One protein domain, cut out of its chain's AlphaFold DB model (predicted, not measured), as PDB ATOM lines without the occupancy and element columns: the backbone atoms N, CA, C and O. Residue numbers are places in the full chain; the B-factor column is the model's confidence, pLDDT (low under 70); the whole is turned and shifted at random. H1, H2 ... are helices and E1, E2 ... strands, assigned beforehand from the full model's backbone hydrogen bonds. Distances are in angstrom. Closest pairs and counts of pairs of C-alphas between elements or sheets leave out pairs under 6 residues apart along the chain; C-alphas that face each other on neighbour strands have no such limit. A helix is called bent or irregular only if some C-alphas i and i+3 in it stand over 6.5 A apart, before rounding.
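Overview. This is residues 180 to 331 of the 845 residues of an uncharacterized protein of Phycisphaeraceae bacterium (UniProt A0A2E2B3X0). A strongly twisted, branched sheet of two hairpins, E1 with E2, both of them bent, and E4 with E5, wraps round the short helix H2; E3 and E6, joined to E2 through residues 310 to 311, carry the ring on toward a loose, irregular barrel. Beyond E2, on the side away from H2, lie H1 and the long unnamed stretch 258 to 294, while E7 extends the sheet beside the start of E1. The printed part has 152 residues, with seven named strands and two named helices in the order E1 E2 E3 E4 E5 E6 H1 H2 E7; the class is mixed, and under half of the residues are in named elements. The branched sheet is antiparallel, the pair E3 and E6 parallel. The whole is compact and rounded, with a radius of gyration of the C-alphas of 14.6 A and spans of 36 by 35 by 31 A.

Arrangement. E1, residues 180 to 191, has E2, residues 196 to 205, on one side and E4, residues 231 to 238, and E7, residues 328 to 330, on the other side. E1 and E2 are an antiparallel hairpin, with N 184 and O 202 at 2.9 A; E1 bends by 81 degrees at residue 187 and E2 by 84 degrees at residue 199. The antiparallel pair E1 and E4 has N 234 and O 188 at 2.8 A, and E1 and E7, also antiparallel, have N 181 and O 328 at 2.9 A. E5, residues 244 to 251, forms a hairpin with E4, with N 245 and O 237 at 2.7 A. It runs on at 93 degrees into E6, residues 253 to 257, the parallel neighbour of E3, residues 216 to 220, with N 219 and O 255 at 2.8 A. Residues 310 to 311 pair with 202 to 203 of E2, parallel, and with 218 to 219 of E3, antiparallel. The sheet curls round H2, residues 314 to 320; the closest C-alphas of E2 and H2 are those of Ala 204 and Phe 314, 4.7 A apart. H1, residues 295 to 304, only grazes the sheet, with its residues 296 to 301. In H1 and H2 every O i to N i+4 pair is within hydrogen-bond range.

Along the chain. E1 begins at C-alpha 180, (-23.779, 8.610, 34.192), and spans 29.1 A; E2 spans 24.2 A, E4 22.5 A and E5 22.6 A. H1 spans 14.1 A from C-alpha 295 at (-38.349, 37.620, 28.054). E7 ends at C-alpha 330, (-29.679, 6.399, 34.422).

Size, cuts and confidence. The C-alphas farthest apart, of Tyr 241 and Arg 260, are 40.4 A apart. The printed part has no cut, and the link E6 to H1 is long, with 37 residues. The mean pLDDT of the printed part is 85.6; residues 239 to 243 and 285 are under 70.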
ATOM      1  N   LYS A 180     -23.938   7.389  33.403       92.31
ATOM      2  CA  LYS A 180     -23.779   8.610  34.192       92.31
ATOM      3  C   LYS A 180     -24.270   9.838  33.436       92.31
ATOM      4  O   LYS A 180     -24.146   9.938  32.217       92.31
ATOM      5  N   GLY A 181     -24.793  10.807  34.176       92.12
ATOM      6  CA  GLY A 181     -25.088  12.139  33.666       92.12
ATOM      7  C   GLY A 181     -24.504  13.222  34.564       92.12
ATOM      8  O   GLY A 181     -24.462  13.091  35.791       92.12
ATOM      9  N   LEU A 182     -24.062  14.303  33.933       93.00
ATOM     10  CA  LEU A 182     -23.573  15.510  34.580       93.00
ATOM     11  C   LEU A 182     -24.367  16.695  34.039       93.00
ATOM     12  O   LEU A 182     -24.294  17.011  32.852       93.00
ATOM     13  N   ILE A 183     -25.144  17.330  34.911       91.94
ATOM     14  CA  ILE A 183     -25.889  18.544  34.594       91.94
ATOM     15  C   ILE A 183     -25.368  19.663  35.483       91.94
ATOM     16  O   ILE A 183     -25.328  19.508  36.699       91.94
ATOM     17  N   THR A 184     -24.977  20.780  34.877       90.56
ATOM     18  CA  THR A 184     -24.473  21.950  35.602       90.56
ATOM     19  C   THR A 184     -25.138  23.241  35.154       90.56
ATOM     20  O   THR A 184     -25.766  23.285  34.097       90.56
ATOM     21  N   PHE A 185     -25.014  24.291  35.960       89.69
ATOM     22  CA  PHE A 185     -25.544  25.615  35.662       89.69
ATOM     23  C   PHE A 185     -24.436  26.527  35.122       89.69
ATOM     24  O   PHE A 185     -23.363  26.631  35.716       89.69
ATOM     25  N   ALA A 186     -24.677  27.184  33.988       91.00
ATOM     26  CA  ALA A 186     -23.710  28.044  33.312       91.00
ATOM     27  C   ALA A 186     -24.179  29.498  33.241       91.00
ATOM     28  O   ALA A 186     -25.377  29.782  33.195       91.00
ATOM     29  N   LYS A 187     -23.216  30.427  33.209       91.12
ATOM     30  CA  LYS A 187     -23.479  31.870  33.210       91.12
ATOM     31  C   LYS A 187     -23.900  32.369  31.839       91.12
ATOM     32  O   LYS A 187     -24.928  33.025  31.725       91.12
ATOM     33  N   SER A 188     -23.087  32.113  30.815       91.88
ATOM     34  CA  SER A 188     -23.379  32.619  29.477       91.88
ATOM     35  C   SER A 188     -22.716  31.815  28.367       91.88
ATOM     36  O   SER A 188     -21.620  31.283  28.533       91.88
ATOM     37  N   LEU A 189     -23.366  31.786  27.210       92.19
ATOM     38  CA  LEU A 189     -22.820  31.313  25.944       92.19
ATOM     39  C   LEU A 189     -22.900  32.460  24.945       92.19
ATOM     40  O   LEU A 189     -23.987  32.986  24.720       92.19
ATOM     41  N   SER A 190     -21.771  32.836  24.353       91.56
ATOM     42  CA  SER A 190     -21.709  33.893  23.338       91.56
ATOM     43  C   SER A 190     -21.055  33.393  22.056       91.56
ATOM     44  O   SER A 190     -20.058  32.667  22.120       91.56
ATOM     45  N   ASP A 191     -21.576  33.813  20.904       89.62
ATOM     46  CA  ASP A 191     -20.949  33.586  19.598       89.62
ATOM     47  C   ASP A 191     -20.291  34.850  19.021       89.62
ATOM     48  O   ASP A 191     -20.387  35.949  19.568       89.62
ATOM     49  N   GLN A 192     -19.597  34.688  17.893       82.06
ATOM     50  CA  GLN A 192     -18.939  35.792  17.184       82.06
ATOM     51  C   GLN A 192     -19.918  36.758  16.501       82.06
ATOM     52  O   GLN A 192     -19.515  37.848  16.103       82.06
ATOM     53  N   THR A 193     -21.184  36.365  16.344       78.75
ATOM     54  CA  THR A 193     -22.224  37.176  15.696       78.75
ATOM     55  C   THR A 193     -22.950  38.099  16.676       78.75
ATOM     56  O   THR A 193     -23.745  38.934  16.252       78.75
ATOM     57  N   GLY A 194     -22.631  38.000  17.972       78.94
ATOM     58  CA  GLY A 194     -23.205  38.814  19.040       78.94
ATOM     59  C   GLY A 194     -24.413  38.177  19.729       78.94
ATOM     60  O   GLY A 194     -25.006  38.810  20.601       78.94
ATOM     61  N   ASN A 195     -24.778  36.935  19.389       85.12
ATOM     62  CA  ASN A 195     -25.834  36.224  20.101       85.12
ATOM     63  C   ASN A 195     -25.327  35.762  21.462       85.12
ATOM     64  O   ASN A 195     -24.235  35.200  21.582       85.12
ATOM     65  N   GLN A 196     -26.158  35.956  22.484       88.06
ATOM     66  CA  GLN A 196     -25.848  35.579  23.855       88.06
ATOM     67  C   GLN A 196     -27.029  34.850  24.504       88.06
ATOM     68  O   GLN A 196     -28.175  35.313  24.458       88.06
ATOM     69  N   LEU A 197     -26.738  33.702  25.112       89.19
ATOM     70  CA  LEU A 197     -27.627  32.974  26.012       89.19
ATOM     71  C   LEU A 197     -27.111  33.159  27.434       89.19
ATOM     72  O   LEU A 197     -25.931  32.917  27.673       89.19
ATOM     73  N   ASN A 198     -27.975  33.559  28.363       90.44
ATOM     74  CA  ASN A 198     -27.618  33.747  29.766       90.44
ATOM     75  C   ASN A 198     -28.298  32.684  30.634       90.44
ATOM     76  O   ASN A 198     -29.363  32.185  30.279       90.44
ATOM     77  N   TYR A 199     -27.651  32.328  31.744       89.88
ATOM     78  CA  TYR A 199     -28.189  31.544  32.858       89.88
ATOM     79  C   TYR A 199     -28.997  30.304  32.447       89.88
ATOM     80  O   TYR A 199     -30.226  30.315  32.371       89.88
ATOM     81  N   PHE A 200     -28.296  29.206  32.165       91.38
ATOM     82  CA  PHE A 200     -28.918  27.986  31.647       91.38
ATOM     83  C   PHE A 200     -28.240  26.711  32.140       91.38
ATOM     84  O   PHE A 200     -27.067  26.702  32.509       91.38
ATOM     85  N   PHE A 201     -28.985  25.605  32.095       92.56
ATOM     86  CA  PHE A 201     -28.459  24.278  32.387       92.56
ATOM     87  C   PHE A 201     -27.761  23.659  31.172       92.56
ATOM     88  O   PHE A 201     -28.273  23.716  30.047       92.56
ATOM     89  N   ILE A 202     -26.618  23.025  31.428       93.06
ATOM     90  CA  ILE A 202     -25.834  22.239  30.473       93.06
ATOM     91  C   ILE A 202     -25.913  20.776  30.872       93.06
ATOM     92  O   ILE A 202     -25.654  20.462  32.029       93.06
ATOM     93  N   GLY A 203     -26.243  19.890  29.932       93.31
ATOM     94  CA  GLY A 203     -26.289  18.448  30.161       93.31
ATOM     95  C   GLY A 203     -25.203  17.687  29.408       93.31
ATOM     96  O   GLY A 203     -24.943  17.940  28.235       93.31
ATOM     97  N   ALA A 204     -24.596  16.702  30.056       93.31
ATOM     98  CA  ALA A 204     -23.689  15.756  29.425       93.31
ATOM     99  C   ALA A 204     -24.006  14.339  29.916       93.31
ATOM    100  O   ALA A 204     -24.216  14.134  31.111       93.31
ATOM    101  N   PHE A 205     -24.051  13.365  29.007       91.12
ATOM    102  CA  PHE A 205     -24.486  11.996  29.307       91.12
ATOM    103  C   PHE A 205     -23.496  10.971  28.754       91.12
ATOM    104  O   PHE A 205     -22.991  11.119  27.642       91.12
ATOM    105  N   GLU A 206     -23.214   9.943  29.549       88.75
ATOM    106  CA  GLU A 206     -22.363   8.810  29.193       88.75
ATOM    107  C   GLU A 206     -23.128   7.811  28.303       88.75
ATOM    108  O   GLU A 206     -24.329   7.578  28.476       88.75
ATOM    109  N   GLY A 207     -22.411   7.198  27.359       77.38
ATOM    110  CA  GLY A 207     -22.941   6.184  26.445       77.38
ATOM    111  C   GLY A 207     -23.688   6.743  25.228       77.38
ATOM    112  O   GLY A 207     -23.697   7.941  24.952       77.38
ATOM    113  N   ASP A 208     -24.352   5.850  24.494       72.56
ATOM    114  CA  ASP A 208     -25.050   6.164  23.233       72.56
ATOM    115  C   ASP A 208     -26.400   6.871  23.430       72.56
ATOM    116  O   ASP A 208     -27.168   7.067  22.488       72.56
ATOM    117  N   LEU A 209     -26.713   7.249  24.668       70.38
ATOM    118  CA  LEU A 209     -27.995   7.834  25.041       70.38
ATOM    119  C   LEU A 209     -28.137   9.264  24.496       70.38
ATOM    120  O   LEU A 209     -29.218   9.659  24.056       70.38
ATOM    121  N   PHE A 210     -27.030  10.015  24.489       77.50
ATOM    122  CA  PHE A 210     -26.934  11.332  23.862       77.50
ATOM    123  C   PHE A 210     -25.483  11.636  23.434       77.50
ATOM    124  O   PHE A 210     -24.784  12.409  24.094       77.50
ATOM    125  N   PRO A 211     -24.983  11.001  22.358       80.75
ATOM    126  CA  PRO A 211     -23.575  11.077  21.994       80.75
ATOM    127  C   PRO A 211     -23.225  12.456  21.429       80.75
ATOM    128  O   PRO A 211     -23.723  12.871  20.382       80.75
ATOM    129  N   VAL A 212     -22.307  13.149  22.103       86.75
ATOM    130  CA  VAL A 212     -21.739  14.424  21.648       86.75
ATOM    131  C   VAL A 212     -20.255  14.232  21.359       86.75
ATOM    132  O   VAL A 212     -19.526  13.661  22.175       86.75
ATOM    133  N   LYS A 213     -19.787  14.694  20.194       87.62
ATOM    134  CA  LYS A 213     -18.365  14.616  19.828       87.62
ATOM    135  C   LYS A 213     -17.541  15.578  20.691       87.62
ATOM    136  O   LYS A 213     -18.038  16.622  21.115       87.62
ATOM    137  N   LYS A 214     -16.270  15.241  20.921       86.06
ATOM    138  CA  LYS A 214     -15.326  16.153  21.584       86.06
ATOM    139  C   LYS A 214     -15.218  17.471  20.804       86.06
ATOM    140  O   LYS A 214     -15.251  17.459  19.574       86.06
ATOM    141  N   ASP A 215     -15.140  18.578  21.535       85.81
ATOM    142  CA  ASP A 215     -15.047  19.966  21.048       85.81
ATOM    143  C   ASP A 215     -16.261  20.452  20.237       85.81
ATOM    144  O   ASP A 215     -16.182  21.439  19.499       85.81
ATOM    145  N   THR A 216     -17.404  19.776  20.396       88.94
ATOM    146  CA  THR A 216     -18.688  20.181  19.808       88.94
ATOM    147  C   THR A 216     -19.714  20.492  20.896       88.94
ATOM    148  O   THR A 216     -19.855  19.729  21.851       88.94
ATOM    149  N   LEU A 217     -20.441  21.602  20.744       91.06
ATOM    150  CA  LEU A 217     -21.605  21.937  21.568       91.06
ATOM    151  C   LEU A 217     -22.886  21.712  20.772       91.06
ATOM    152  O   LEU A 217     -23.002  22.163  19.633       91.06
ATOM    153  N   LEU A 218     -23.864  21.054  21.389       90.94
ATOM    154  CA  LEU A 218     -25.196  20.896  20.819       90.94
ATOM    155  C   LEU A 218     -26.176  21.824  21.530       90.94
ATOM    156  O   LEU A 218     -26.323  21.753  22.748       90.94
ATOM    157  N   ILE A 219     -26.871  22.674  20.787       90.50
ATOM    158  CA  ILE A 219     -27.896  23.569  21.330       90.50
ATOM    159  C   ILE A 219     -29.272  23.002  21.014       90.50
ATOM    160  O   ILE A 219     -29.540  22.553  19.900       90.50
ATOM    161  N   SER A 220     -30.152  23.016  22.007       90.38
ATOM    162  CA  SER A 220     -31.533  22.577  21.853       90.38
ATOM    163  C   SER A 220     -32.266  23.349  20.745       90.38
ATOM    164  O   SER A 220     -32.131  24.567  20.629       90.38
ATOM    165  N   ASP A 221     -33.095  22.656  19.964       86.94
ATOM    166  CA  ASP A 221     -34.020  23.260  18.993       86.94
ATOM    167  C   ASP A 221     -35.112  24.120  19.653       86.94
ATOM    168  O   ASP A 221     -35.758  24.926  18.987       86.94
ATOM    169  N   THR A 222     -35.296  23.985  20.968       84.44
ATOM    170  CA  THR A 222     -36.206  24.828  21.758       84.44
ATOM    171  C   THR A 222     -35.637  26.214  22.079       84.44
ATOM    172  O   THR A 222     -36.385  27.094  22.505       84.44
ATOM    173  N   VAL A 223     -34.336  26.440  21.861       84.62
ATOM    174  CA  VAL A 223     -33.711  27.764  21.993       84.62
ATOM    175  C   VAL A 223     -33.956  28.554  20.708       84.62
ATOM    176  O   VAL A 223     -33.542  28.149  19.627       84.62
ATOM    177  N   THR A 224     -34.621  29.705  20.825       79.19
ATOM    178  CA  THR A 224     -35.000  30.544  19.673       79.19
ATOM    179  C   THR A 224     -33.808  31.229  18.998       79.19
ATOM    180  O   THR A 224     -33.861  31.522  17.805       79.19
ATOM    181  N   LYS A 225     -32.727  31.476  19.747       81.75
ATOM    182  CA  LYS A 225     -31.483  32.081  19.253       81.75
ATOM    183  C   LYS A 225     -30.652  31.033  18.497       81.75
ATOM    184  O   LYS A 225     -30.373  29.960  19.031       81.75
ATOM    185  N   GLN A 226     -30.238  31.353  17.270       82.12
ATOM    186  CA  GLN A 226     -29.358  30.499  16.467       82.12
ATOM    187  C   GLN A 226     -27.899  30.862  16.719       82.12
ATOM    188  O   GLN A 226     -27.528  32.020  16.571       82.12
ATOM    189  N   PHE A 227     -27.075  29.876  17.061       83.94
ATOM    190  CA  PHE A 227     -25.642  30.081  17.277       83.94
ATOM    191  C   PHE A 227     -24.860  29.421  16.148       83.94
ATOM    192  O   PHE A 227     -25.193  28.317  15.712       83.94
ATOM    193  N   SER A 228     -23.804  30.080  15.674       81.06
ATOM    194  CA  SER A 228     -22.953  29.533  14.615       81.06
ATOM    195  C   SER A 228     -21.477  29.867  14.822       81.06
ATOM    196  O   SER A 228     -21.122  30.889  15.407       81.06
ATOM    197  N   GLY A 229     -20.602  28.984  14.335       82.88
ATOM    198  CA  GLY A 229     -19.152  29.152  14.424       82.88
ATOM    199  C   GLY A 229     -18.593  28.959  15.837       82.88
ATOM    200  O   GLY A 229     -19.039  28.089  16.586       82.88
ATOM    201  N   ARG A 230     -17.573  29.757  16.179       86.12
ATOM    202  CA  ARG A 230     -16.860  29.661  17.460       86.12
ATOM    203  C   ARG A 230     -17.693  30.245  18.588       86.12
ATOM    204  O   ARG A 230     -18.124  31.395  18.503       86.12
ATOM    205  N   THR A 231     -17.832  29.486  19.668       90.94
ATOM    206  CA  THR A 231     -18.562  29.925  20.858       90.94
ATOM    207  C   THR A 231     -17.698  29.899  22.104       90.94
ATOM    208  O   THR A 231     -16.777  29.090  22.251       90.94
ATOM    209  N   LEU A 232     -17.991  30.838  22.995       92.38
ATOM    210  CA  LEU A 232     -17.353  30.981  24.292       92.38
ATOM    211  C   LEU A 232     -18.381  30.651  25.365       92.38
ATOM    212  O   LEU A 232     -19.377  31.359  25.527       92.38
ATOM    213  N   LEU A 233     -18.132  29.564  26.087       92.69
ATOM    214  CA  LEU A 233     -18.922  29.159  27.233       92.69
ATOM    215  C   LEU A 233     -18.281  29.713  28.500       92.69
ATOM    216  O   LEU A 233     -17.160  29.335  28.829       92.69
ATOM    217  N   THR A 234     -18.997  30.562  29.229       92.06
ATOM    218  CA  THR A 234     -18.573  31.069  30.538       92.06
ATOM    219  C   THR A 234     -19.326  30.345  31.650       92.06
ATOM    220  O   THR A 234     -20.561  30.336  31.676       92.06
ATOM    221  N   TYR A 235     -18.584  29.740  32.573       89.94
ATOM    222  CA  TYR A 235     -19.103  28.906  33.657       89.94
ATOM    223  C   TYR A 235     -18.494  29.300  35.008       89.94
ATOM    224  O   TYR A 235     -17.481  30.000  35.070       89.94
ATOM    225  N   TYR A 236     -19.163  28.888  36.083       86.69
ATOM    226  CA  TYR A 236     -18.763  29.183  37.456       86.69
ATOM    227  C   TYR A 236     -17.639  28.246  37.909       86.69
ATOM    228  O   TYR A 236     -17.691  27.048  37.635       86.69
ATOM    229  N   VAL A 237     -16.647  28.788  38.618       82.88
ATOM    230  CA  VAL A 237     -15.526  28.040  39.216       82.88
ATOM    231  C   VAL A 237     -15.248  28.593  40.610       82.88
ATOM    232  O   VAL A 237     -15.447  29.780  40.837       82.88
ATOM    233  N   THR A 238     -14.795  27.760  41.543       73.81
ATOM    234  CA  THR A 238     -14.390  28.178  42.896       73.81
ATOM    235  C   THR A 238     -12.874  28.341  43.011       73.81
ATOM    236  O   THR A 238     -12.147  27.483  42.516       73.81
ATOM    237  N   ASP A 239     -12.404  29.403  43.672       66.19
ATOM    238  CA  ASP A 239     -10.979  29.618  43.992       66.19
ATOM    239  C   ASP A 239     -10.526  28.901  45.293       66.19
ATOM    240  O   ASP A 239     -11.263  28.077  45.836       66.19
ATOM    241  N   GLU A 240      -9.318  29.194  45.797       55.00
ATOM    242  CA  GLU A 240      -8.722  28.593  47.014       55.00
ATOM    243  C   GLU A 240      -9.538  28.893  48.292       55.00
ATOM    244  O   GLU A 240      -9.767  28.022  49.131       55.00
ATOM    245  N   TYR A 241     -10.125  30.088  48.399       53.81
ATOM    246  CA  TYR A 241     -11.099  30.435  49.449       53.81
ATOM    247  C   TYR A 241     -12.534  30.043  49.094       53.81
ATOM    248  O   TYR A 241     -13.469  30.303  49.858       53.81
ATOM    249  N   ARG A 242     -12.685  29.370  47.952       62.06
ATOM    250  CA  ARG A 242     -13.924  28.939  47.324       62.06
ATOM    251  C   ARG A 242     -14.911  30.088  47.093       62.06
ATOM    252  O   ARG A 242     -16.124  29.892  47.149       62.06
ATOM    253  N   HIS A 243     -14.390  31.270  46.755       66.00
ATOM    254  CA  HIS A 243     -15.163  32.319  46.101       66.00
ATOM    255  C   HIS A 243     -15.567  31.866  44.706       66.00
ATOM    256  O   HIS A 243     -14.791  31.238  43.984       66.00
ATOM    257  N   ILE A 244     -16.778  32.235  44.304       73.88
ATOM    258  CA  ILE A 244     -17.295  31.921  42.980       73.88
ATOM    259  C   ILE A 244     -16.745  32.943  41.975       73.88
ATOM    260  O   ILE A 244     -17.124  34.113  41.983       73.88
ATOM    261  N   GLY A 245     -15.855  32.482  41.101       78.81
ATOM    262  CA  GLY A 245     -15.345  33.189  39.931       78.81
ATOM    263  C   GLY A 245     -15.918  32.648  38.619       78.81
ATOM    264  O   GLY A 245     -16.837  31.825  38.590       78.81
ATOM    265  N   PHE A 246     -15.352  33.116  37.504       86.62
ATOM    266  CA  PHE A 246     -15.773  32.729  36.158       86.62
ATOM    267  C   PHE A 246     -14.580  32.256  35.332       86.62
ATOM    268  O   PHE A 246     -13.540  32.910  35.312       86.62
ATOM    269  N   GLN A 247     -14.755  31.161  34.597       88.81
ATOM    270  CA  GLN A 247     -13.826  30.735  33.552       88.81
ATOM    271  C   GLN A 247     -14.552  30.611  32.219       88.81
ATOM    272  O   GLN A 247     -15.767  30.405  32.169       88.81
ATOM    273  N   THR A 248     -13.798  30.734  31.130       91.19
ATOM    274  CA  THR A 248     -14.331  30.634  29.772       91.19
ATOM    275  C   THR A 248     -13.659  29.485  29.034       91.19
ATOM    276  O   THR A 248     -12.434  29.414  28.967       91.19
ATOM    277  N   HIS A 249     -14.462  28.597  28.452       91.31
ATOM    278  CA  HIS A 249     -14.002  27.539  27.561       91.31
ATOM    279  C   HIS A 249     -14.459  27.820  26.129       91.31
ATOM    280  O   HIS A 249     -15.578  28.283  25.900       91.31
ATOM    281  N   ARG A 250     -13.588  27.544  25.159       91.38
ATOM    282  CA  ARG A 250     -13.847  27.804  23.742       91.38
ATOM    283  C   ARG A 250     -14.210  26.513  23.022       91.38
ATOM    284  O   ARG A 250     -13.468  25.544  23.109       91.38
ATOM    285  N   PHE A 251     -15.285  26.554  22.242       90.12
ATOM    286  CA  PHE A 251     -15.700  25.464  21.363       90.12
ATOM    287  C   PHE A 251     -15.609  25.894  19.896       90.12
ATOM    288  O   PHE A 251     -16.000  27.008  19.536       90.12
ATOM    289  N   GLU A 252     -15.075  25.014  19.044       85.12
ATOM    290  CA  GLU A 252     -14.873  25.303  17.616       85.12
ATOM    291  C   GLU A 252     -16.129  25.058  16.778       85.12
ATOM    292  O   GLU A 252     -16.321  25.728  15.766       85.12
ATOM    293  N   ASN A 253     -16.983  24.122  17.196       86.25
ATOM    294  CA  ASN A 253     -18.172  23.726  16.452       86.25
ATOM    295  C   ASN A 253     -19.416  23.754  17.339       86.25
ATOM    296  O   ASN A 253     -19.425  23.199  18.440       86.25
ATOM    297  N   VAL A 254     -20.491  24.327  16.802       88.00
ATOM    298  CA  VAL A 254     -21.824  24.310  17.404       88.00
ATOM    299  C   VAL A 254     -22.824  23.791  16.385       88.00
ATOM    300  O   VAL A 254     -22.784  24.181  15.219       88.00
ATOM    301  N   SER A 255     -23.722  22.914  16.815       87.38
ATOM    302  CA  SER A 255     -24.858  22.477  16.006       87.38
ATOM    303  C   SER A 255     -26.133  22.428  16.836       87.38
ATOM    304  O   SER A 255     -26.098  22.397  18.063       87.38
ATOM    305  N   HIS A 256     -27.281  22.452  16.165       86.19
ATOM    306  CA  HIS A 256     -28.572  22.319  16.830       86.19
ATOM    307  C   HIS A 256     -29.026  20.857  16.853       86.19
ATOM    308  O   HIS A 256     -28.786  20.108  15.903       86.19
ATOM    309  N   ILE A 257     -29.701  20.458  17.929       86.19
ATOM    310  CA  ILE A 257     -30.245  19.111  18.109       86.19
ATOM    311  C   ILE A 257     -31.701  19.164  18.568       86.19
ATOM    312  O   ILE A 257     -32.074  19.978  19.407       86.19
ATOM    313  N   SER A 258     -32.518  18.254  18.033       84.69
ATOM    314  CA  SER A 258     -33.861  18.000  18.557       84.69
ATOM    315  C   SER A 258     -33.746  17.275  19.892       84.69
ATOM    316  O   SER A 258     -33.394  16.095  19.942       84.69
ATOM    317  N   ASP A 259     -34.056  17.973  20.981       80.81
ATOM    318  CA  ASP A 259     -33.947  17.445  22.341       80.81
ATOM    319  C   ASP A 259     -35.319  17.114  22.946       80.81
ATOM    320  O   ASP A 259     -35.486  17.057  24.166       80.81
ATOM    321  N   ARG A 260     -36.322  16.859  22.093       80.19
ATOM    322  CA  ARG A 260     -37.699  16.500  22.488       80.19
ATOM    323  C   ARG A 260     -37.769  15.335  23.475       80.19
ATOM    324  O   ARG A 260     -38.789  15.134  24.125       80.19
ATOM    325  N   LEU A 261     -36.707  14.536  23.543       76.81
ATOM    326  CA  LEU A 261     -36.598  13.396  24.439       76.81
ATOM    327  C   LEU A 261     -36.229  13.784  25.884       76.81
ATOM    328  O   LEU A 261     -36.510  13.015  26.804       76.81
ATOM    329  N   MET A 262     -35.660  14.975  26.083       84.44
ATOM    330  CA  MET A 262     -35.209  15.515  27.366       84.44
ATOM    331  C   MET A 262     -36.312  16.333  28.058       84.44
ATOM    332  O   MET A 262     -37.156  16.950  27.407       84.44
ATOM    333  N   SER A 263     -36.298  16.348  29.393       86.12
ATOM    334  CA  SER A 263     -37.303  17.013  30.246       86.12
ATOM    335  C   SER A 263     -36.645  17.623  31.488       86.12
ATOM    336  O   SER A 263     -35.493  17.315  31.758       86.12
ATOM    337  N   SER A 264     -37.346  18.434  32.280       86.19
ATOM    338  CA  SER A 264     -36.804  18.948  33.551       86.19
ATOM    339  C   SER A 264     -36.535  17.845  34.590       86.19
ATOM    340  O   SER A 264     -35.679  18.014  35.452       86.19
ATOM    341  N   ASN A 265     -37.173  16.670  34.477       86.12
ATOM    342  CA  ASN A 265     -37.022  15.565  35.438       86.12
ATOM    343  C   ASN A 265     -35.593  15.010  35.551       86.12
ATOM    344  O   ASN A 265     -35.250  14.447  36.593       86.12
ATOM    345  N   ILE A 266     -34.772  15.148  34.504       87.31
ATOM    346  CA  ILE A 266     -33.366  14.711  34.527       87.31
ATOM    347  C   ILE A 266     -32.477  15.668  35.328       87.31
ATOM    348  O   ILE A 266     -31.435  15.247  35.817       87.31
ATOM    349  N   SER A 267     -32.883  16.925  35.510       88.81
ATOM    350  CA  SER A 267     -32.069  17.917  36.205       88.81
ATOM    351  C   SER A 267     -31.998  17.631  37.716       88.81
ATOM    352  O   SER A 267     -32.987  17.177  38.316       88.81
ATOM    353  N   PRO A 268     -30.824  17.849  38.344       88.06
ATOM    354  CA  PRO A 268     -30.671  17.728  39.788       88.06
ATOM    355  C   PRO A 268     -31.469  18.824  40.491       88.06
ATOM    356  O   PRO A 268     -31.707  19.891  39.928       88.06
ATOM    357  N   HIS A 269     -31.875  18.564  41.729       85.56
ATOM    358  CA  HIS A 269     -32.554  19.564  42.541       85.56
ATOM    359  C   HIS A 269     -31.531  20.567  43.088       85.56
ATOM    360  O   HIS A 269     -30.616  20.184  43.816       85.56
ATOM    361  N   VAL A 270     -31.688  21.837  42.725       86.94
ATOM    362  CA  VAL A 270     -30.926  22.978  43.251       86.94
ATOM    363  C   VAL A 270     -31.907  23.912  43.968       86.94
ATOM    364  O   VAL A 270     -32.756  24.492  43.278       86.94
ATOM    365  N   PRO A 271     -31.827  24.041  45.307       80.56
ATOM    366  CA  PRO A 271     -32.704  24.911  46.087       80.56
ATOM    367  C   PRO A 271     -32.605  26.379  45.669       80.56
ATOM    368  O   PRO A 271     -31.515  26.886  45.407       80.56
ATOM    369  N   GLY A 272     -33.753  27.044  45.619       81.00
ATOM    370  CA  GLY A 272     -33.943  28.413  45.150       81.00
ATOM    371  C   GLY A 272     -33.741  28.649  43.646       81.00
ATOM    372  O   GLY A 272     -33.895  29.785  43.189       81.00
ATOM    373  N   LEU A 273     -33.434  27.601  42.867       85.75
ATOM    374  CA  LEU A 273     -33.351  27.663  41.406       85.75
ATOM    375  C   LEU A 273     -34.360  26.722  40.744       85.75
ATOM    376  O   LEU A 273     -35.229  27.183  40.016       85.75
ATOM    377  N   THR A 274     -34.269  25.410  40.980       86.06
ATOM    378  CA  THR A 274     -35.130  24.404  40.310       86.06
ATOM    379  C   THR A 274     -36.535  24.275  40.892       86.06
ATOM    380  O   THR A 274     -37.420  23.740  40.234       86.06
ATOM    381  N   ASP A 275     -36.718  24.737  42.120       82.38
ATOM    382  CA  ASP A 275     -37.962  24.834  42.884       82.38
ATOM    383  C   ASP A 275     -38.625  26.215  42.773       82.38
ATOM    384  O   ASP A 275     -39.710  26.406  43.315       82.38
ATOM    385  N   SER A 276     -37.994  27.166  42.075       84.06
ATOM    386  CA  SER A 276     -38.585  28.480  41.830       84.06
ATOM    387  C   SER A 276     -39.578  28.437  40.671       84.06
ATOM    388  O   SER A 276     -39.235  28.033  39.554       84.06
ATOM    389  N   ASP A 277     -40.783  28.949  40.917       81.31
ATOM    390  CA  ASP A 277     -41.804  29.146  39.884       81.31
ATOM    391  C   ASP A 277     -41.398  30.234  38.872       81.31
ATOM    392  O   ASP A 277     -41.808  30.189  37.714       81.31
ATOM    393  N   ASP A 278     -40.557  31.189  39.286       83.44
ATOM    394  CA  ASP A 278     -40.156  32.351  38.490       83.44
ATOM    395  C   ASP A 278     -38.626  32.495  38.433       83.44
ATOM    396  O   ASP A 278     -37.941  32.549  39.461       83.44
ATOM    397  N   CYS A 279     -38.076  32.582  37.219       82.25
ATOM    398  CA  CYS A 279     -36.642  32.753  36.986       82.25
ATOM    399  C   CYS A 279     -36.133  34.185  37.205       82.25
ATOM    400  O   CYS A 279     -34.925  34.406  37.205       82.25
ATOM    401  N   THR A 280     -37.023  35.158  37.427       82.69
ATOM    402  CA  THR A 280     -36.637  36.539  37.769       82.69
ATOM    403  C   THR A 280     -36.419  36.773  39.260       82.69
ATOM    404  O   THR A 280     -35.918  37.827  39.638       82.69
ATOM    405  N   HIS A 281     -36.743  35.787  40.098       82.19
ATOM    406  CA  HIS A 281     -36.622  35.858  41.555       82.19
ATOM    407  C   HIS A 281     -35.833  34.668  42.118       82.19
ATOM    408  O   HIS A 281     -36.116  34.191  43.216       82.19
ATOM    409  N   TRP A 282     -34.848  34.160  41.370       83.75
ATOM    410  CA  TRP A 282     -33.987  33.085  41.858       83.75
ATOM    411  C   TRP A 282     -33.209  33.510  43.106       83.75
ATOM    412  O   TRP A 282     -32.550  34.549  43.122       83.75
ATOM    413  N   ILE A 283     -33.249  32.666  44.135       74.38
ATOM    414  CA  ILE A 283     -32.533  32.862  45.398       74.38
ATOM    415  C   ILE A 283     -31.466  31.775  45.470       74.38
ATOM    416  O   ILE A 283     -31.734  30.670  45.922       74.38
ATOM    417  N   THR A 284     -30.256  32.055  44.992       74.12
ATOM    418  CA  THR A 284     -29.187  31.041  44.946       74.12
ATOM    419  C   THR A 284     -27.896  31.552  45.558       74.12
ATOM    420  O   THR A 284     -27.699  32.758  45.678       74.12
ATOM    421  N   GLY A 285     -26.993  30.632  45.902       67.00
ATOM    422  CA  GLY A 285     -25.630  30.980  46.310       67.00
ATOM    423  C   GLY A 285     -24.747  31.506  45.169       67.00
ATOM    424  O   GLY A 285     -23.655  32.000  45.434       67.00
ATOM    425  N   MET A 286     -25.194  31.418  43.909       78.19
ATOM    426  CA  MET A 286     -24.431  31.853  42.736       78.19
ATOM    427  C   MET A 286     -24.707  33.329  42.395       78.19
ATOM    428  O   MET A 286     -25.860  33.761  42.475       78.19
ATOM    429  N   PRO A 287     -23.698  34.094  41.932       76.00
ATOM    430  CA  PRO A 287     -23.880  35.479  41.503       76.00
ATOM    431  C   PRO A 287     -24.607  35.535  40.148       76.00
ATOM    432  O   PRO A 287     -23.992  35.450  39.078       76.00
ATOM    433  N   ILE A 288     -25.935  35.652  40.203       83.25
ATOM    434  CA  ILE A 288     -26.822  35.779  39.043       83.25
ATOM    435  C   ILE A 288     -27.298  37.229  38.938       83.25
ATOM    436  O   ILE A 288     -27.912  37.765  39.853       83.25
ATOM    437  N   ASP A 289     -27.049  37.845  37.787       83.62
ATOM    438  CA  ASP A 289     -27.532  39.178  37.451       83.62
ATOM    439  C   ASP A 289     -28.932  39.055  36.838       83.62
ATOM    440  O   ASP A 289     -29.089  38.753  35.651       83.62
ATOM    441  N   LEU A 290     -29.951  39.240  37.677       85.06
ATOM    442  CA  LEU A 290     -31.355  39.088  37.294       85.06
ATOM    443  C   LEU A 290     -31.783  40.101  36.215       85.06
ATOM    444  O   LEU A 290     -32.727  39.826  35.476       85.06
ATOM    445  N   GLU A 291     -31.067  41.221  36.045       84.31
ATOM    446  CA  GLU A 291     -31.349  42.202  34.984       84.31
ATOM    447  C   GLU A 291     -31.051  41.653  33.580       84.31
ATOM    448  O   GLU A 291     -31.603  42.129  32.587       84.31
ATOM    449  N   LYS A 292     -30.204  40.621  33.479       85.06
ATOM    450  CA  LYS A 292     -29.844  39.968  32.210       85.06
ATOM    451  C   LYS A 292     -30.784  38.831  31.800       85.06
ATOM    452  O   LYS A 292     -30.556  38.238  30.742       85.06
ATOM    453  N   VAL A 293     -31.799  38.515  32.611       84.88
ATOM    454  CA  VAL A 293     -32.830  37.516  32.288       84.88
ATOM    455  C   VAL A 293     -33.859  38.153  31.352       84.88
ATOM    456  O   VAL A 293     -34.668  38.990  31.761       84.88
ATOM    457  N   ASP A 294     -33.823  37.769  30.075       85.69
ATOM    458  CA  ASP A 294     -34.695  38.339  29.047       85.69
ATOM    459  C   ASP A 294     -36.084  37.664  28.998       85.69
ATOM    460  O   ASP A 294     -36.367  36.690  29.698       85.69
ATOM    461  N   GLN A 295     -37.003  38.197  28.184       86.00
ATOM    462  CA  GLN A 295     -38.349  37.620  28.054       86.00
ATOM    463  C   GLN A 295     -38.329  36.205  27.448       86.00
ATOM    464  O   GLN A 295     -39.156  35.376  27.820       86.00
ATOM    465  N   ALA A 296     -37.376  35.899  26.560       85.50
ATOM    466  CA  ALA A 296     -37.263  34.569  25.966       85.50
ATOM    467  C   ALA A 296     -36.818  33.528  27.007       85.50
ATOM    468  O   ALA A 296     -37.276  32.385  26.972       85.50
ATOM    469  N   ASP A 297     -35.980  33.923  27.967       86.25
ATOM    470  CA  ASP A 297     -35.596  33.090  29.102       86.25
ATOM    471  C   ASP A 297     -36.785  32.807  30.036       86.25
ATOM    472  O   ASP A 297     -36.933  31.667  30.488       86.25
ATOM    473  N   LYS A 298     -37.678  33.785  30.254       86.88
ATOM    474  CA  LYS A 298     -38.933  33.591  31.010       86.88
ATOM    475  C   LYS A 298     -39.886  32.635  30.303       86.88
ATOM    476  O   LYS A 298     -40.395  31.700  30.918       86.88
ATOM    477  N   ASP A 299     -40.097  32.837  29.006       88.94
ATOM    478  CA  ASP A 299     -40.977  31.987  28.200       88.94
ATOM    479  C   ASP A 299     -40.456  30.541  28.157       88.94
ATOM    480  O   ASP A 299     -41.235  29.586  28.236       88.94
ATOM    481  N   TYR A 300     -39.129  30.371  28.097       89.75
ATOM    482  CA  TYR A 300     -38.492  29.064  28.216       89.75
ATOM    483  C   TYR A 300     -38.738  28.440  29.592       89.75
ATOM    484  O   TYR A 300     -39.168  27.288  29.664       89.75
ATOM    485  N   TRP A 301     -38.482  29.180  30.675       89.81
ATOM    486  CA  TRP A 301     -38.623  28.674  32.042       89.81
ATOM    487  C   TRP A 301     -40.061  28.239  32.344       89.81
ATOM    488  O   TRP A 301     -40.274  27.124  32.816       89.81
ATOM    489  N   ASN A 302     -41.050  29.044  31.948       89.31
ATOM    490  CA  ASN A 302     -42.473  28.732  32.117       89.31
ATOM    491  C   ASN A 302     -42.894  27.434  31.412       89.31
ATOM    492  O   ASN A 302     -43.830  26.764  31.847       89.31
ATOM    493  N   ARG A 303     -42.228  27.072  30.306       89.88
ATOM    494  CA  ARG A 303     -42.598  25.910  29.487       89.88
ATOM    495  C   ARG A 303     -41.762  24.661  29.760       89.88
ATOM    496  O   ARG A 303     -42.284  23.553  29.655       89.88
ATOM    497  N   TYR A 304     -40.475  24.827  30.048       89.19
ATOM    498  CA  TYR A 304     -39.496  23.739  30.121       89.19
ATOM    499  C   TYR A 304     -38.717  23.692  31.445       89.19
ATOM    500  O   TYR A 304     -38.017  22.707  31.686       89.19
ATOM    501  N   GLN A 305     -38.853  24.707  32.307       90.81
ATOM    502  CA  GLN A 305     -38.192  24.815  33.613       90.81
ATOM    503  C   GLN A 305     -36.675  24.551  33.523       90.81
ATOM    504  O   GLN A 305     -35.991  25.080  32.646       90.81
ATOM    505  N   SER A 306     -36.145  23.697  34.402       90.69
ATOM    506  CA  SER A 306     -34.728  23.349  34.527       90.69
ATOM    507  C   SER A 306     -34.195  22.417  33.431       90.69
ATOM    508  O   SER A 306     -33.098  21.875  33.575       90.69
ATOM    509  N   LYS A 307     -34.936  22.194  32.336       92.69
ATOM    510  CA  LYS A 307     -34.454  21.394  31.202       92.69
ATOM    511  C   LYS A 307     -33.157  22.005  30.625       92.69
ATOM    512  O   LYS A 307     -33.106  23.218  30.414       92.69
ATOM    513  N   PRO A 308     -32.113  21.200  30.340       92.94
ATOM    514  CA  PRO A 308     -30.890  21.710  29.728       92.94
ATOM    515  C   PRO A 308     -31.135  22.368  28.362       92.94
ATOM    516  O   PRO A 308     -31.827  21.809  27.511       92.94
ATOM    517  N   LYS A 309     -30.526  23.541  28.141       93.00
ATOM    518  CA  LYS A 309     -30.557  24.252  26.845       93.00
ATOM    519  C   LYS A 309     -29.406  23.832  25.928       93.00
ATOM    520  O   LYS A 309     -29.506  23.963  24.708       93.00
ATOM    521  N   VAL A 310     -28.311  23.360  26.518       93.12
ATOM    522  CA  VAL A 310     -27.052  23.059  25.832       93.12
ATOM    523  C   VAL A 310     -26.537  21.697  26.283       93.12
ATOM    524  O   VAL A 310     -26.670  21.335  27.452       93.12
ATOM    525  N   TYR A 311     -25.935  20.951  25.364       93.19
ATOM    526  CA  TYR A 311     -25.373  19.634  25.615       93.19
ATOM    527  C   TYR A 311     -23.938  19.534  25.109       93.19
ATOM    528  O   TYR A 311     -23.587  20.112  24.079       93.19
ATOM    529  N   MET A 312     -23.107  18.781  25.825       93.06
ATOM    530  CA  MET A 312     -21.692  18.610  25.496       93.06
ATOM    531  C   MET A 312     -21.203  17.186  25.763       93.06
ATOM    532  O   MET A 312     -21.919  16.358  26.327       93.06
ATOM    533  N   ASN A 313     -19.968  16.893  25.353       93.38
ATOM    534  CA  ASN A 313     -19.353  15.593  25.594       93.38
ATOM    535  C   ASN A 313     -19.142  15.340  27.099       93.38
ATOM    536  O   ASN A 313     -18.642  16.208  27.814       93.38
ATOM    537  N   PHE A 314     -19.489  14.136  27.564       92.06
ATOM    538  CA  PHE A 314     -19.427  13.762  28.980       92.06
ATOM    539  C   PHE A 314     -18.010  13.770  29.562       92.06
ATOM    540  O   PHE A 314     -17.797  14.387  30.603       92.06
ATOM    541  N   GLU A 315     -17.027  13.182  28.875       90.44
ATOM    542  CA  GLU A 315     -15.632  13.196  29.341       90.44
ATOM    543  C   GLU A 315     -15.083  14.628  29.418       90.44
ATOM    544  O   GLU A 315     -14.377  14.985  30.358       90.44
ATOM    545  N   GLN A 316     -15.439  15.482  28.452       90.81
ATOM    546  CA  GLN A 316     -15.057  16.894  28.496       90.81
ATOM    547  C   GLN A 316     -15.743  17.644  29.641       90.81
ATOM    548  O   GLN A 316     -15.095  18.443  30.309       90.81
ATOM    549  N   ALA A 317     -17.025  17.376  29.897       90.50
ATOM    550  CA  ALA A 317     -17.763  17.999  30.991       90.50
ATOM    551  C   ALA A 317     -17.180  17.618  32.360       90.50
ATOM    552  O   ALA A 317     -17.051  18.480  33.226       90.50
ATOM    553  N   GLN A 318     -16.764  16.359  32.542       89.56
ATOM    554  CA  GLN A 318     -16.075  15.926  33.760       89.56
ATOM    555  C   GLN A 318     -14.731  16.639  33.941       89.56
ATOM    556  O   GLN A 318     -14.425  17.088  35.039       89.56
ATOM    557  N   ASN A 319     -13.951  16.811  32.873       88.88
ATOM    558  CA  ASN A 319     -12.661  17.501  32.963       88.88
ATOM    559  C   ASN A 319     -12.796  19.011  33.224       88.88
ATOM    560  O   ASN A 319     -11.943  19.581  33.896       88.88
ATOM    561  N   ILE A 320     -13.833  19.657  32.678       86.81
ATOM    562  CA  ILE A 320     -14.030  21.113  32.775       86.81
ATOM    563  C   ILE A 320     -14.726  21.503  34.083       86.81
ATOM    564  O   ILE A 320     -14.313  22.462  34.726       86.81
ATOM    565  N   PHE A 321     -15.789  20.792  34.469       85.19
ATOM    566  CA  PHE A 321     -16.620  21.201  35.603       85.19
ATOM    567  C   PHE A 321     -16.272  20.472  36.895       85.19
ATOM    568  O   PHE A 321     -16.178  21.102  37.947       85.19
ATOM    569  N   SER A 322     -16.172  19.141  36.863       80.50
ATOM    570  CA  SER A 322     -16.059  18.334  38.087       80.50
ATOM    571  C   SER A 322     -15.469  16.944  37.795       80.50
ATOM    572  O   SER A 322     -16.204  16.040  37.373       80.50
ATOM    573  N   PRO A 323     -14.156  16.740  38.023       81.62
ATOM    574  CA  PRO A 323     -13.499  15.464  37.753       81.62
ATOM    575  C   PRO A 323     -14.124  14.319  38.558       81.62
ATOM    576  O   PRO A 323     -14.317  14.435  39.765       81.62
ATOM    577  N   ASN A 324     -14.415  13.190  37.902       81.25
ATOM    578  CA  ASN A 324     -14.959  11.962  38.510       81.25
ATOM    579  C   ASN A 324     -16.292  12.112  39.276       81.25
ATOM    580  O   ASN A 324     -16.672  11.210  40.024       81.25
ATOM    581  N   GLN A 325     -17.026  13.209  39.082       86.50
ATOM    582  CA  GLN A 325     -18.325  13.443  39.717       86.50
ATOM    583  C   GLN A 325     -19.463  13.407  38.695       86.50
ATOM    584  O   GLN A 325     -19.265  13.635  37.501       86.50
ATOM    585  N   CYS A 326     -20.661  13.052  39.166       90.38
ATOM    586  CA  CYS A 326     -21.883  12.944  38.365       90.38
ATOM    587  C   CYS A 326     -23.081  13.393  39.206       90.38
ATOM    588  O   CYS A 326     -23.117  13.140  40.412       90.38
ATOM    589  N   THR A 327     -24.072  14.020  38.578       91.44
ATOM    590  CA  THR A 327     -25.288  14.501  39.260       91.44
ATOM    591  C   THR A 327     -26.433  13.493  39.206       91.44
ATOM    592  O   THR A 327     -27.359  13.560  40.012       91.44
ATOM    593  N   LEU A 328     -26.392  12.552  38.259       93.12
ATOM    594  CA  LEU A 328     -27.435  11.545  38.081       93.12
ATOM    595  C   LEU A 328     -26.888  10.228  37.511       93.12
ATOM    596  O   LEU A 328     -25.877  10.209  36.806       93.12
ATOM    597  N   LEU A 329     -27.601   9.136  37.786       93.06
ATOM    598  CA  LEU A 329     -27.400   7.816  37.182       93.06
ATOM    599  C   LEU A 329     -28.684   7.359  36.487       93.06
ATOM    600  O   LEU A 329     -29.752   7.378  37.099       93.06
ATOM    601  N   ILE A 330     -28.574   6.911  35.238       90.94
ATOM    602  CA  ILE A 330     -29.679   6.399  34.422       90.94
ATOM    603  C   ILE A 330     -29.529   4.886  34.276       90.94
ATOM    604  O   ILE A 330     -28.519   4.392  33.774       90.94
ATOM    605  N   PHE A 331     -30.545   4.142  34.698       91.38
ATOM    606  CA  PHE A 331     -30.563   2.684  34.629       91.38
ATOM    607  C   PHE A 331     -31.293   2.196  33.373       91.38
ATOM    608  O   PHE A 331     -32.122   2.897  32.795       91.38
TER     609      PHE A 331